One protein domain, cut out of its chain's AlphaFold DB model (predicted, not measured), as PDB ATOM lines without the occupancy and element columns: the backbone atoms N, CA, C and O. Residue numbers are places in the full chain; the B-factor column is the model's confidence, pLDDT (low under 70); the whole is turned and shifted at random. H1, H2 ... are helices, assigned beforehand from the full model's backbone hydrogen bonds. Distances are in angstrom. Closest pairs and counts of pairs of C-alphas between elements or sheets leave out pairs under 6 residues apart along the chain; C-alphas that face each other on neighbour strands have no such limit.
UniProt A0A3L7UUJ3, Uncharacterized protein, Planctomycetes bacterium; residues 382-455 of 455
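Overview. This is residues 382 to 455 of the 455 residues of an uncharacterized protein of Planctomycetes bacterium (UniProt A0A3L7UUJ3). Three helices, H2, H3 and H4, make a small triangle: H3 and H4 meet at a corner, and H2 spans the gap between them. H1 lies side by side with H3 at one end, and from it a long link with no named element, residues 394 to 410, runs past the triangle to the start of H2. The printed part has 74 residues, with four named helices in the order H1, H2, H3, H4 and no named strand; it is all helix, with 47 of the 74 printed residues in the helices. It is compact, with a radius of gyration of the C-alphas of 11.8 A, and rounded, with spans of 30 by 22 by 21 A.

Arrangement. H1, residues 385 to 393, touches H3, residues 427 to 437, with the C-alphas of Ser 393 and Ala 435 the closest at 5.2 A. They run the same way at a tilt of 37 degrees, only just steep. H1 and H2, residues 411 to 422, are near each other, with 5 pairs of C-alphas within 10 A. H2 and H3 form a helical hairpin: they only just touch, with 3 pairs of C-alphas within 8 A, and run opposite ways at a tilt of 37 degrees, only just steep. H2 touches H3 with residue 420 alone; the closest C-alphas are those of Leu 420 and Arg 429, 6.2 A apart. H3 is the hub, touching the three other helices. H4, residues 440 to 454, touches H3 only at the corner by their link, with residues 440 to 443 alone; the C-alphas of Phe 437 and Leu 443 are closest at 5.7 A. These two run the same way at a steep tilt of 68 degrees, only just short of about perpendicular. H2 and H4 are close but not clearly touching, with the C-alphas of Ile 417 and Tyr 447 closest at 6.8 A, and run opposite ways at a steep tilt of 59 degrees. H1 and H4 are apart. In H1, H2, H3 and H4 every O i to N i+4 pair is within hydrogen-bond range.

Along the chain. H1 begins at C-alpha 385, at (-46.950, -58.803, 10.719), and measures 12.7 A from first to last C-alpha over residues 385 to 393. H2, residues 411 to 422, measures 16.4 A and begins at C-alpha 411, at (-58.492, -44.926, 12.230). H3, residues 427 to 437, measures 14.8 A. H4, residues 440 to 454, is the longest helix at 15 residues and 20.9 A; it ends at C-alpha 454, at (-52.441, -34.777, 17.615).

Size, cuts and confidence. The two C-alphas farthest apart are those of Ser 407 and Pro 427, at 32.1 A. The printed part has no cut, and it ends at residue 455, the chain's last residue. The link from H1 to H2 is long, with 17 residues; those from H2 to H3 and from H3 to H4 are tight. The mean pLDDT of the printed part is 73.9, and residues 382 to 400 and 453 to 455 of the model are under 70.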
ATOM      1  N   ALA A 382     -55.619 -58.686  11.512       55.50
ATOM      2  CA  ALA A 382     -54.555 -59.584  11.073       55.50
ATOM      3  C   ALA A 382     -53.597 -59.881  12.238       55.50
ATOM      4  O   ALA A 382     -53.014 -58.990  12.855       55.50
ATOM      5  N   SER A 383     -53.445 -61.166  12.566       44.47
ATOM      6  CA  SER A 383     -52.744 -61.615  13.780       44.47
ATOM      7  C   SER A 383     -51.216 -61.706  13.607       44.47
ATOM      8  O   SER A 383     -50.498 -61.936  14.581       44.47
ATOM      9  N   ASN A 384     -50.702 -61.519  12.382       61.03
ATOM     10  CA  ASN A 384     -49.287 -61.625  12.011       61.03
ATOM     11  C   ASN A 384     -48.838 -60.420  11.150       61.03
ATOM     12  O   ASN A 384     -49.523 -60.007  10.217       61.03
ATOM     13  N   ARG A 385     -47.635 -59.896  11.437       58.97
ATOM     14  CA  ARG A 385     -46.950 -58.803  10.719       58.97
ATOM     15  C   ARG A 385     -46.805 -59.026   9.207       58.97
ATOM     16  O   ARG A 385     -46.842 -58.049   8.465       58.97
ATOM     17  N   GLU A 386     -46.621 -60.265   8.754       56.66
ATOM     18  CA  GLU A 386     -46.430 -60.582   7.329       56.66
ATOM     19  C   GLU A 386     -47.726 -60.448   6.519       56.66
ATOM     20  O   GLU A 386     -47.705 -59.878   5.428       56.66
ATOM     21  N   GLU A 387     -48.865 -60.877   7.075       62.44
ATOM     22  CA  GLU A 387     -50.178 -60.759   6.420       62.44
ATOM     23  C   GLU A 387     -50.568 -59.294   6.219       62.44
ATOM     24  O   GLU A 387     -51.119 -58.919   5.183       62.44
ATOM     25  N   MET A 388     -50.230 -58.435   7.182       62.44
ATOM     26  CA  MET A 388     -50.547 -57.014   7.105       62.44
ATOM     27  C   MET A 388     -49.745 -56.301   6.007       62.44
ATOM     28  O   MET A 388     -50.285 -55.453   5.303       62.44
ATOM     29  N   ILE A 389     -48.471 -56.656   5.815       60.16
ATOM     30  CA  ILE A 389     -47.620 -56.067   4.765       60.16
ATOM     31  C   ILE A 389     -48.046 -56.543   3.375       60.16
ATOM     32  O   ILE A 389     -48.104 -55.731   2.450       60.16
ATOM     33  N   ASP A 390     -48.381 -57.827   3.232       62.09
ATOM     34  CA  ASP A 390     -48.932 -58.363   1.985       62.09
ATOM     35  C   ASP A 390     -50.261 -57.672   1.637       62.09
ATOM     36  O   ASP A 390     -50.452 -57.218   0.511       62.09
ATOM     37  N   SER A 391     -51.125 -57.445   2.630       63.44
ATOM     38  CA  SER A 391     -52.391 -56.720   2.454       63.44
ATOM     39  C   SER A 391     -52.177 -55.248   2.074       63.44
ATOM     40  O   SER A 391     -52.790 -54.759   1.127       63.44
ATOM     41  N   LEU A 392     -51.241 -54.550   2.731       56.53
ATOM     42  CA  LEU A 392     -50.872 -53.165   2.398       56.53
ATOM     43  C   LEU A 392     -50.293 -53.031   0.983       56.53
ATOM     44  O   LEU A 392     -50.484 -52.000   0.342       56.53
ATOM     45  N   SER A 393     -49.609 -54.063   0.478       55.38
ATOM     46  CA  SER A 393     -49.040 -54.070  -0.878       55.38
ATOM     47  C   SER A 393     -50.082 -54.199  -1.994       55.38
ATOM     48  O   SER A 393     -49.789 -53.876  -3.145       55.38
ATOM     49  N   ARG A 394     -51.297 -54.633  -1.647       58.28
ATOM     50  CA  ARG A 394     -52.427 -54.816  -2.568       58.28
ATOM     51  C   ARG A 394     -53.379 -53.619  -2.585       58.28
ATOM     52  O   ARG A 394     -54.281 -53.577  -3.417       58.28
ATOM     53  N   MET A 395     -53.180 -52.641  -1.697       55.59
ATOM     54  CA  MET A 395     -54.024 -51.451  -1.630       55.59
ATOM     55  C   MET A 395     -53.611 -50.388  -2.662       55.59
ATOM     56  O   MET A 395     -52.418 -50.189  -2.913       55.59
ATOM     57  N   PRO A 396     -54.576 -49.650  -3.245       49.00
ATOM     58  CA  PRO A 396     -54.277 -48.509  -4.101       49.00
ATOM     59  C   PRO A 396     -53.566 -47.407  -3.304       49.00
ATOM     60  O   PRO A 396     -53.889 -47.138  -2.148       49.00
ATOM     61  N   ILE A 397     -52.592 -46.742  -3.929       54.66
ATOM     62  CA  ILE A 397     -51.769 -45.732  -3.259       54.66
ATOM     63  C   ILE A 397     -52.630 -44.514  -2.877       54.66
ATOM     64  O   ILE A 397     -53.067 -43.749  -3.743       54.66
ATOM     65  N   PHE A 398     -52.840 -44.289  -1.579       54.16
ATOM     66  CA  PHE A 398     -53.632 -43.171  -1.060       54.16
ATOM     67  C   PHE A 398     -52.839 -41.851  -1.094       54.16
ATOM     68  O   PHE A 398     -52.319 -41.364  -0.090       54.16
ATOM     69  N   PHE A 399     -52.745 -41.228  -2.273       53.31
ATOM     70  CA  PHE A 399     -52.104 -39.914  -2.435       53.31
ATOM     71  C   PHE A 399     -52.984 -38.716  -2.026       53.31
ATOM     72  O   PHE A 399     -52.487 -37.589  -2.010       53.31
ATOM     73  N   SER A 400     -54.261 -38.927  -1.691       58.62
ATOM     74  CA  SER A 400     -55.256 -37.855  -1.519       58.62
ATOM     75  C   SER A 400     -55.655 -37.541  -0.073       58.62
ATOM     76  O   SER A 400     -56.502 -36.673   0.137       58.62
ATOM     77  N   VAL A 401     -55.080 -38.213   0.928       70.38
ATOM     78  CA  VAL A 401     -55.445 -37.990   2.338       70.38
ATOM     79  C   VAL A 401     -54.869 -36.662   2.822       70.38
ATOM     80  O   VAL A 401     -53.653 -36.435   2.800       70.38
ATOM     81  N   ASP A 402     -55.743 -35.766   3.279       79.50
ATOM     82  CA  ASP A 402     -55.336 -34.527   3.932       79.50
ATOM     83  C   ASP A 402     -54.930 -34.805   5.385       79.50
ATOM     84  O   ASP A 402     -55.700 -34.610   6.322       79.50
ATOM     85  N   TRP A 403     -53.678 -35.228   5.569       78.12
ATOM     86  CA  TRP A 403     -53.068 -35.502   6.878       78.12
ATOM     87  C   TRP A 403     -53.015 -34.291   7.827       78.12
ATOM     88  O   TRP A 403     -52.593 -34.433   8.973       78.12
ATOM     89  N   SER A 404     -53.388 -33.093   7.360       77.25
ATOM     90  CA  SER A 404     -53.548 -31.896   8.197       77.25
ATOM     91  C   SER A 404     -54.943 -31.777   8.820       77.25
ATOM     92  O   SER A 404     -55.133 -30.930   9.690       77.25
ATOM     93  N   ASN A 405     -55.914 -32.592   8.401       81.31
ATOM     94  CA  ASN A 405     -57.292 -32.520   8.866       81.31
ATOM     95  C   ASN A 405     -57.720 -33.819   9.564       81.31
ATOM     96  O   ASN A 405     -58.015 -34.824   8.920       81.31
ATOM     97  N   ARG A 406     -57.808 -33.777  10.899       76.62
ATOM     98  CA  ARG A 406     -58.095 -34.949  11.740       76.62
ATOM     99  C   ARG A 406     -59.409 -35.649  11.405       76.62
ATOM    100  O   ARG A 406     -59.476 -36.862  11.527       76.62
ATOM    101  N   SER A 407     -60.441 -34.913  10.989       76.50
ATOM    102  CA  SER A 407     -61.745 -35.511  10.667       76.50
ATOM    103  C   SER A 407     -61.752 -36.274   9.341       76.50
ATOM    104  O   SER A 407     -62.710 -36.989   9.064       76.50
ATOM    105  N   LYS A 408     -60.697 -36.127   8.530       74.94
ATOM    106  CA  LYS A 408     -60.530 -36.804   7.239       74.94
ATOM    107  C   LYS A 408     -59.551 -37.977   7.285       74.94
ATOM    108  O   LYS A 408     -59.441 -38.674   6.286       74.94
ATOM    109  N   VAL A 409     -58.849 -38.174   8.403       79.31
ATOM    110  CA  VAL A 409     -57.939 -39.309   8.603       79.31
ATOM    111  C   VAL A 409     -58.707 -40.418   9.311       79.31
ATOM    112  O   VAL A 409     -59.208 -40.238  10.422       79.31
ATOM    113  N   THR A 410     -58.822 -41.564   8.656       80.38
ATOM    114  CA  THR A 410     -59.467 -42.751   9.213       80.38
ATOM    115  C   THR A 410     -58.592 -43.398  10.291       80.38
ATOM    116  O   THR A 410     -57.371 -43.240  10.324       80.38
ATOM    117  N   LYS A 411     -59.213 -44.180  11.183       78.00
ATOM    118  CA  LYS A 411     -58.492 -44.926  12.230       78.00
ATOM    119  C   LYS A 411     -57.449 -45.889  11.639       78.00
ATOM    120  O   LYS A 411     -56.349 -46.000  12.163       78.00
ATOM    121  N   PHE A 412     -57.782 -46.514  10.513       76.94
ATOM    122  CA  PHE A 412     -56.890 -47.406   9.777       76.94
ATOM    123  C   PHE A 412     -55.645 -46.684   9.239       76.94
ATOM    124  O   PHE A 412     -54.521 -47.157   9.398       76.94
ATOM    125  N   GLU A 413     -55.823 -45.509   8.633       81.06
ATOM    126  CA  GLU A 413     -54.720 -44.685   8.121       81.06
ATOM    127  C   GLU A 413     -53.768 -44.237   9.233       81.06
ATOM    128  O   GLU A 413     -52.550 -44.202   9.037       81.06
ATOM    129  N   GLN A 414     -54.319 -43.938  10.410       81.31
ATOM    130  CA  GLN A 414     -53.535 -43.645  11.602       81.31
ATOM    131  C   GLN A 414     -52.713 -44.866  12.046       81.31
ATOM    132  O   GLN A 414     -51.493 -44.765  12.176       81.31
ATOM    133  N   GLU A 415     -53.362 -46.017  12.238       81.31
ATOM    134  CA  GLU A 415     -52.708 -47.263  12.667       81.31
ATOM    135  C   GLU A 415     -51.620 -47.704  11.672       81.31
ATOM    136  O   GLU A 415     -50.538 -48.131  12.075       81.31
ATOM    137  N   THR A 416     -51.854 -47.504  10.373       79.75
ATOM    138  CA  THR A 416     -50.894 -47.797   9.301       79.75
ATOM    139  C   THR A 416     -49.652 -46.904   9.373       79.75
ATOM    140  O   THR A 416     -48.529 -47.398   9.237       79.75
ATOM    141  N   ILE A 417     -49.813 -45.595   9.613       84.19
ATOM    142  CA  ILE A 417     -48.673 -44.682   9.797       84.19
ATOM    143  C   ILE A 417     -47.870 -45.039  11.045       84.19
ATOM    144  O   ILE A 417     -46.641 -45.127  10.970       84.19
ATOM    145  N   ASP A 418     -48.550 -45.234  12.176       83.62
ATOM    146  CA  ASP A 418     -47.897 -45.535  13.451       83.62
ATOM    147  C   ASP A 418     -47.135 -46.868  13.363       83.62
ATOM    148  O   ASP A 418     -45.996 -46.968  13.829       83.62
ATOM    149  N   TYR A 419     -47.698 -47.858  12.662       83.00
ATOM    150  CA  TYR A 419     -47.024 -49.120  12.375       83.00
ATOM    151  C   TYR A 419     -45.772 -48.943  11.508       83.00
ATOM    152  O   TYR A 419     -44.685 -49.360  11.910       83.00
ATOM    153  N   LEU A 420     -45.886 -48.305  10.337       83.12
ATOM    154  CA  LEU A 420     -44.762 -48.157   9.399       83.12
ATOM    155  C   LEU A 420     -43.605 -47.328   9.980       83.12
ATOM    156  O   LEU A 420     -42.444 -47.526   9.612       83.12
ATOM    157  N   ILE A 421     -43.898 -46.416  10.909       85.12
ATOM    158  CA  ILE A 421     -42.883 -45.641  11.635       85.12
ATOM    159  C   ILE A 421     -42.270 -46.429  12.785       85.12
ATOM    160  O   ILE A 421     -41.076 -46.281  13.038       85.12
ATOM    161  N   GLY A 422     -43.057 -47.274  13.451       82.94
ATOM    162  CA  GLY A 422     -42.577 -48.173  14.496       82.94
ATOM    163  C   GLY A 422     -41.708 -49.324  13.980       82.94
ATOM    164  O   GLY A 422     -40.977 -49.930  14.766       82.94
ATOM    165  N   LEU A 423     -41.753 -49.633  12.679       80.75
ATOM    166  CA  LEU A 423     -40.897 -50.657  12.083       80.75
ATOM    167  C   LEU A 423     -39.417 -50.222  12.046       80.75
ATOM    168  O   LEU A 423     -39.115 -49.082  11.682       80.75
ATOM    169  N   PRO A 424     -38.467 -51.130  12.348       84.44
ATOM    170  CA  PRO A 424     -37.052 -50.875  12.099       84.44
ATOM    171  C   PRO A 424     -36.784 -50.738  10.593       84.44
ATOM    172  O   PRO A 424     -37.476 -51.337   9.767       84.44
ATOM    173  N   ALA A 425     -35.765 -49.954  10.228       83.44
ATOM    174  CA  ALA A 425     -35.327 -49.836   8.839       83.44
ATOM    175  C   ALA A 425     -34.954 -51.216   8.276       83.44
ATOM    176  O   ALA A 425     -34.150 -51.936   8.870       83.44
ATOM    177  N   GLY A 426     -35.553 -51.584   7.145       85.12
ATOM    178  CA  GLY A 426     -35.412 -52.913   6.568       85.12
ATOM    179  C   GLY A 426     -36.377 -53.154   5.405       85.12
ATOM    180  O   GLY A 426     -37.284 -52.351   5.178       85.12
ATOM    181  N   PRO A 427     -36.210 -54.277   4.687       77.19
ATOM    182  CA  PRO A 427     -36.913 -54.549   3.433       77.19
ATOM    183  C   PRO A 427     -38.440 -54.564   3.576       77.19
ATOM    184  O   PRO A 427     -39.145 -54.144   2.663       77.19
ATOM    185  N   ASP A 428     -38.958 -54.992   4.724       76.00
ATOM    186  CA  ASP A 428     -40.399 -55.066   4.983       76.00
ATOM    187  C   ASP A 428     -41.017 -53.683   5.209       76.00
ATOM    188  O   ASP A 428     -42.082 -53.363   4.672       76.00
ATOM    189  N   ARG A 429     -40.298 -52.817   5.932       83.50
ATOM    190  CA  ARG A 429     -40.661 -51.407   6.084       83.50
ATOM    191  C   ARG A 429     -40.602 -50.696   4.741       83.50
ATOM    192  O   ARG A 429     -41.539 -49.986   4.395       83.50
ATOM    193  N   ASP A 430     -39.541 -50.917   3.972       82.31
ATOM    194  CA  ASP A 430     -39.353 -50.269   2.675       82.31
ATOM    195  C   ASP A 430     -40.456 -50.672   1.688       82.31
ATOM    196  O   ASP A 430     -41.008 -49.810   1.005       82.31
ATOM    197  N   LYS A 431     -40.857 -51.951   1.669       78.75
ATOM    198  CA  LYS A 431     -42.006 -52.426   0.883       78.75
ATOM    199  C   LYS A 431     -43.306 -51.738   1.292       78.75
ATOM    200  O   LYS A 431     -43.992 -51.210   0.422       78.75
ATOM    201  N   GLY A 432     -43.623 -51.685   2.587       75.81
ATOM    202  CA  GLY A 432     -44.834 -51.015   3.078       75.81
ATOM    203  C   GLY A 432     -44.840 -49.506   2.800       75.81
ATOM    204  O   GLY A 432     -45.852 -48.944   2.382       75.81
ATOM    205  N   VAL A 433     -43.689 -48.845   2.946       81.62
ATOM    206  CA  VAL A 433     -43.506 -47.420   2.630       81.62
ATOM    207  C   VAL A 433     -43.674 -47.150   1.140       81.62
ATOM    208  O   VAL A 433     -44.328 -46.175   0.767       81.62
ATOM    209  N   MET A 434     -43.096 -47.988   0.280       77.31
ATOM    210  CA  MET A 434     -43.234 -47.850  -1.170       77.31
ATOM    211  C   MET A 434     -44.664 -48.136  -1.627       77.31
ATOM    212  O   MET A 434     -45.187 -47.370  -2.430       77.31
ATOM    213  N   ALA A 435     -45.311 -49.164  -1.077       73.69
ATOM    214  CA  ALA A 435     -46.696 -49.497  -1.391       73.69
ATOM    215  C   ALA A 435     -47.663 -48.376  -0.985       73.69
ATOM    216  O   ALA A 435     -48.465 -47.926  -1.796       73.69
ATOM    217  N   TYR A 436     -47.556 -47.868   0.245       74.19
ATOM    218  CA  TYR A 436     -48.572 -46.964   0.787       74.19
ATOM    219  C   TYR A 436     -48.254 -45.475   0.581       74.19
ATOM    220  O   TYR A 436     -49.145 -44.660   0.348       74.19
ATOM    221  N   PHE A 437     -46.976 -45.089   0.640       77.50
ATOM    222  CA  PHE A 437     -46.541 -43.687   0.551       77.50
ATOM    223  C   PHE A 437     -45.697 -43.388  -0.690       77.50
ATOM    224  O   PHE A 437     -45.404 -42.220  -0.966       77.50
ATOM    225  N   GLY A 438     -45.257 -44.403  -1.431       76.44
ATOM    226  CA  GLY A 438     -44.380 -44.280  -2.595       76.44
ATOM    227  C   GLY A 438     -42.941 -43.847  -2.291       76.44
ATOM    228  O   GLY A 438     -42.077 -44.063  -3.127       76.44
ATOM    229  N   THR A 439     -42.663 -43.203  -1.148       84.62
ATOM    230  CA  THR A 439     -41.310 -42.818  -0.697       84.62
ATOM    231  C   THR A 439     -41.277 -42.597   0.821       84.62
ATOM    232  O   THR A 439     -42.234 -42.062   1.389       84.62
ATOM    233  N   GLU A 440     -40.130 -42.845   1.460       85.75
ATOM    234  CA  GLU A 440     -39.875 -42.511   2.876       85.75
ATOM    235  C   GLU A 440     -40.146 -41.027   3.182       85.75
ATOM    236  O   GLU A 440     -40.775 -40.668   4.177       85.75
ATOM    237  N   GLY A 441     -39.751 -40.129   2.273       85.19
ATOM    238  CA  GLY A 441     -39.971 -38.691   2.434       85.19
ATOM    239  C   GLY A 441     -41.450 -38.273   2.416       85.19
ATOM    240  O   GLY A 441     -41.781 -37.181   2.889       85.19
ATOM    241  N   LYS A 442     -42.349 -39.097   1.864       83.44
ATOM    242  CA  LYS A 442     -43.802 -38.877   1.918       83.44
ATOM    243  C   LYS A 442     -44.388 -39.393   3.236       83.44
ATOM    244  O   LYS A 442     -45.113 -38.620   3.860       83.44
ATOM    245  N   LEU A 443     -43.978 -40.571   3.720       88.06
ATOM    246  CA  LEU A 443     -44.337 -41.067   5.061       88.06
ATOM    247  C   LEU A 443     -43.953 -40.048   6.149       88.06
ATOM    248  O   LEU A 443     -44.794 -39.599   6.923       88.06
ATOM    249  N   GLN A 444     -42.701 -39.584   6.144       86.75
ATOM    250  CA  GLN A 444     -42.194 -38.616   7.127       86.75
ATOM    251  C   GLN A 444     -42.924 -37.264   7.084       86.75
ATOM    252  O   GLN A 444     -42.961 -36.537   8.080       86.75
ATOM    253  N   ARG A 445     -43.468 -36.870   5.924       85.75
ATOM    254  CA  ARG A 445     -44.284 -35.652   5.784       85.75
ATOM    255  C   ARG A 445     -45.709 -35.874   6.279       85.75
ATOM    256  O   ARG A 445     -46.222 -34.993   6.965       85.75
ATOM    257  N   ALA A 446     -46.314 -37.014   5.954       81.69
ATOM    258  CA  ALA A 446     -47.636 -37.401   6.438       81.69
ATOM    259  C   ALA A 446     -47.652 -37.477   7.970       81.69
ATOM    260  O   ALA A 446     -48.442 -36.785   8.606       81.69
ATOM    261  N   TYR A 447     -46.679 -38.166   8.569       86.06
ATOM    262  CA  TYR A 447     -46.551 -38.259  10.023       86.06
ATOM    263  C   TYR A 447     -46.311 -36.917  10.702       86.06
ATOM    264  O   TYR A 447     -46.952 -36.609  11.697       86.06
ATOM    265  N   ARG A 448     -45.440 -36.060  10.154       85.44
ATOM    266  CA  ARG A 448     -45.232 -34.714  10.717       85.44
ATOM    267  C   ARG A 448     -46.487 -33.847  10.662       85.44
ATOM    268  O   ARG A 448     -46.668 -33.014  11.544       85.44
ATOM    269  N   LYS A 449     -47.321 -33.994   9.628       83.62
ATOM    270  CA  LYS A 449     -48.614 -33.302   9.547       83.62
ATOM    271  C   LYS A 449     -49.595 -33.863  10.577       83.62
ATOM    272  O   LYS A 449     -50.156 -33.082  11.333       83.62
ATOM    273  N   TRP A 450     -49.689 -35.185  10.675       81.31
ATOM    274  CA  TRP A 450     -50.533 -35.882  11.644       81.31
ATOM    275  C   TRP A 450     -50.165 -35.576  13.107       81.31
ATOM    276  O   TRP A 450     -51.013 -35.174  13.904       81.31
ATOM    277  N   ALA A 451     -48.884 -35.692  13.462       80.38
ATOM    278  CA  ALA A 451     -48.378 -35.464  14.813       80.38
ATOM    279  C   ALA A 451     -48.603 -34.020  15.290       80.38
ATOM    280  O   ALA A 451     -48.874 -33.798  16.463       80.38
ATOM    281  N   LYS A 452     -48.558 -33.033  14.380       79.38
ATOM    282  CA  LYS A 452     -48.876 -31.625  14.688       79.38
ATOM    283  C   LYS A 452     -50.348 -31.379  15.012       79.38
ATOM    284  O   LYS A 452     -50.651 -30.369  15.627       79.38
ATOM    285  N   VAL A 453     -51.238 -32.248  14.545       69.38
ATOM    286  CA  VAL A 453     -52.687 -32.163  14.780       69.38
ATOM    287  C   VAL A 453     -53.098 -32.990  16.010       69.38
ATOM    288  O   VAL A 453     -54.201 -32.829  16.531       69.38
ATOM    289  N   SER A 454     -52.215 -33.880  16.475       60.09
ATOM    290  CA  SER A 454     -52.441 -34.777  17.615       60.09
ATOM    291  C   SER A 454     -51.821 -34.282  18.929       60.09
ATOM    292  O   SER A 454     -52.185 -34.802  19.984       60.09
ATOM    293  N   ALA A 455     -50.896 -33.318  18.859       54.53
ATOM    294  CA  ALA A 455     -50.355 -32.565  19.993       54.53
ATOM    295  C   ALA A 455     -51.232 -31.345  20.289       54.53
ATOM    296  O   ALA A 455     -51.398 -31.035  21.491       54.53
TER     297      ALA A 455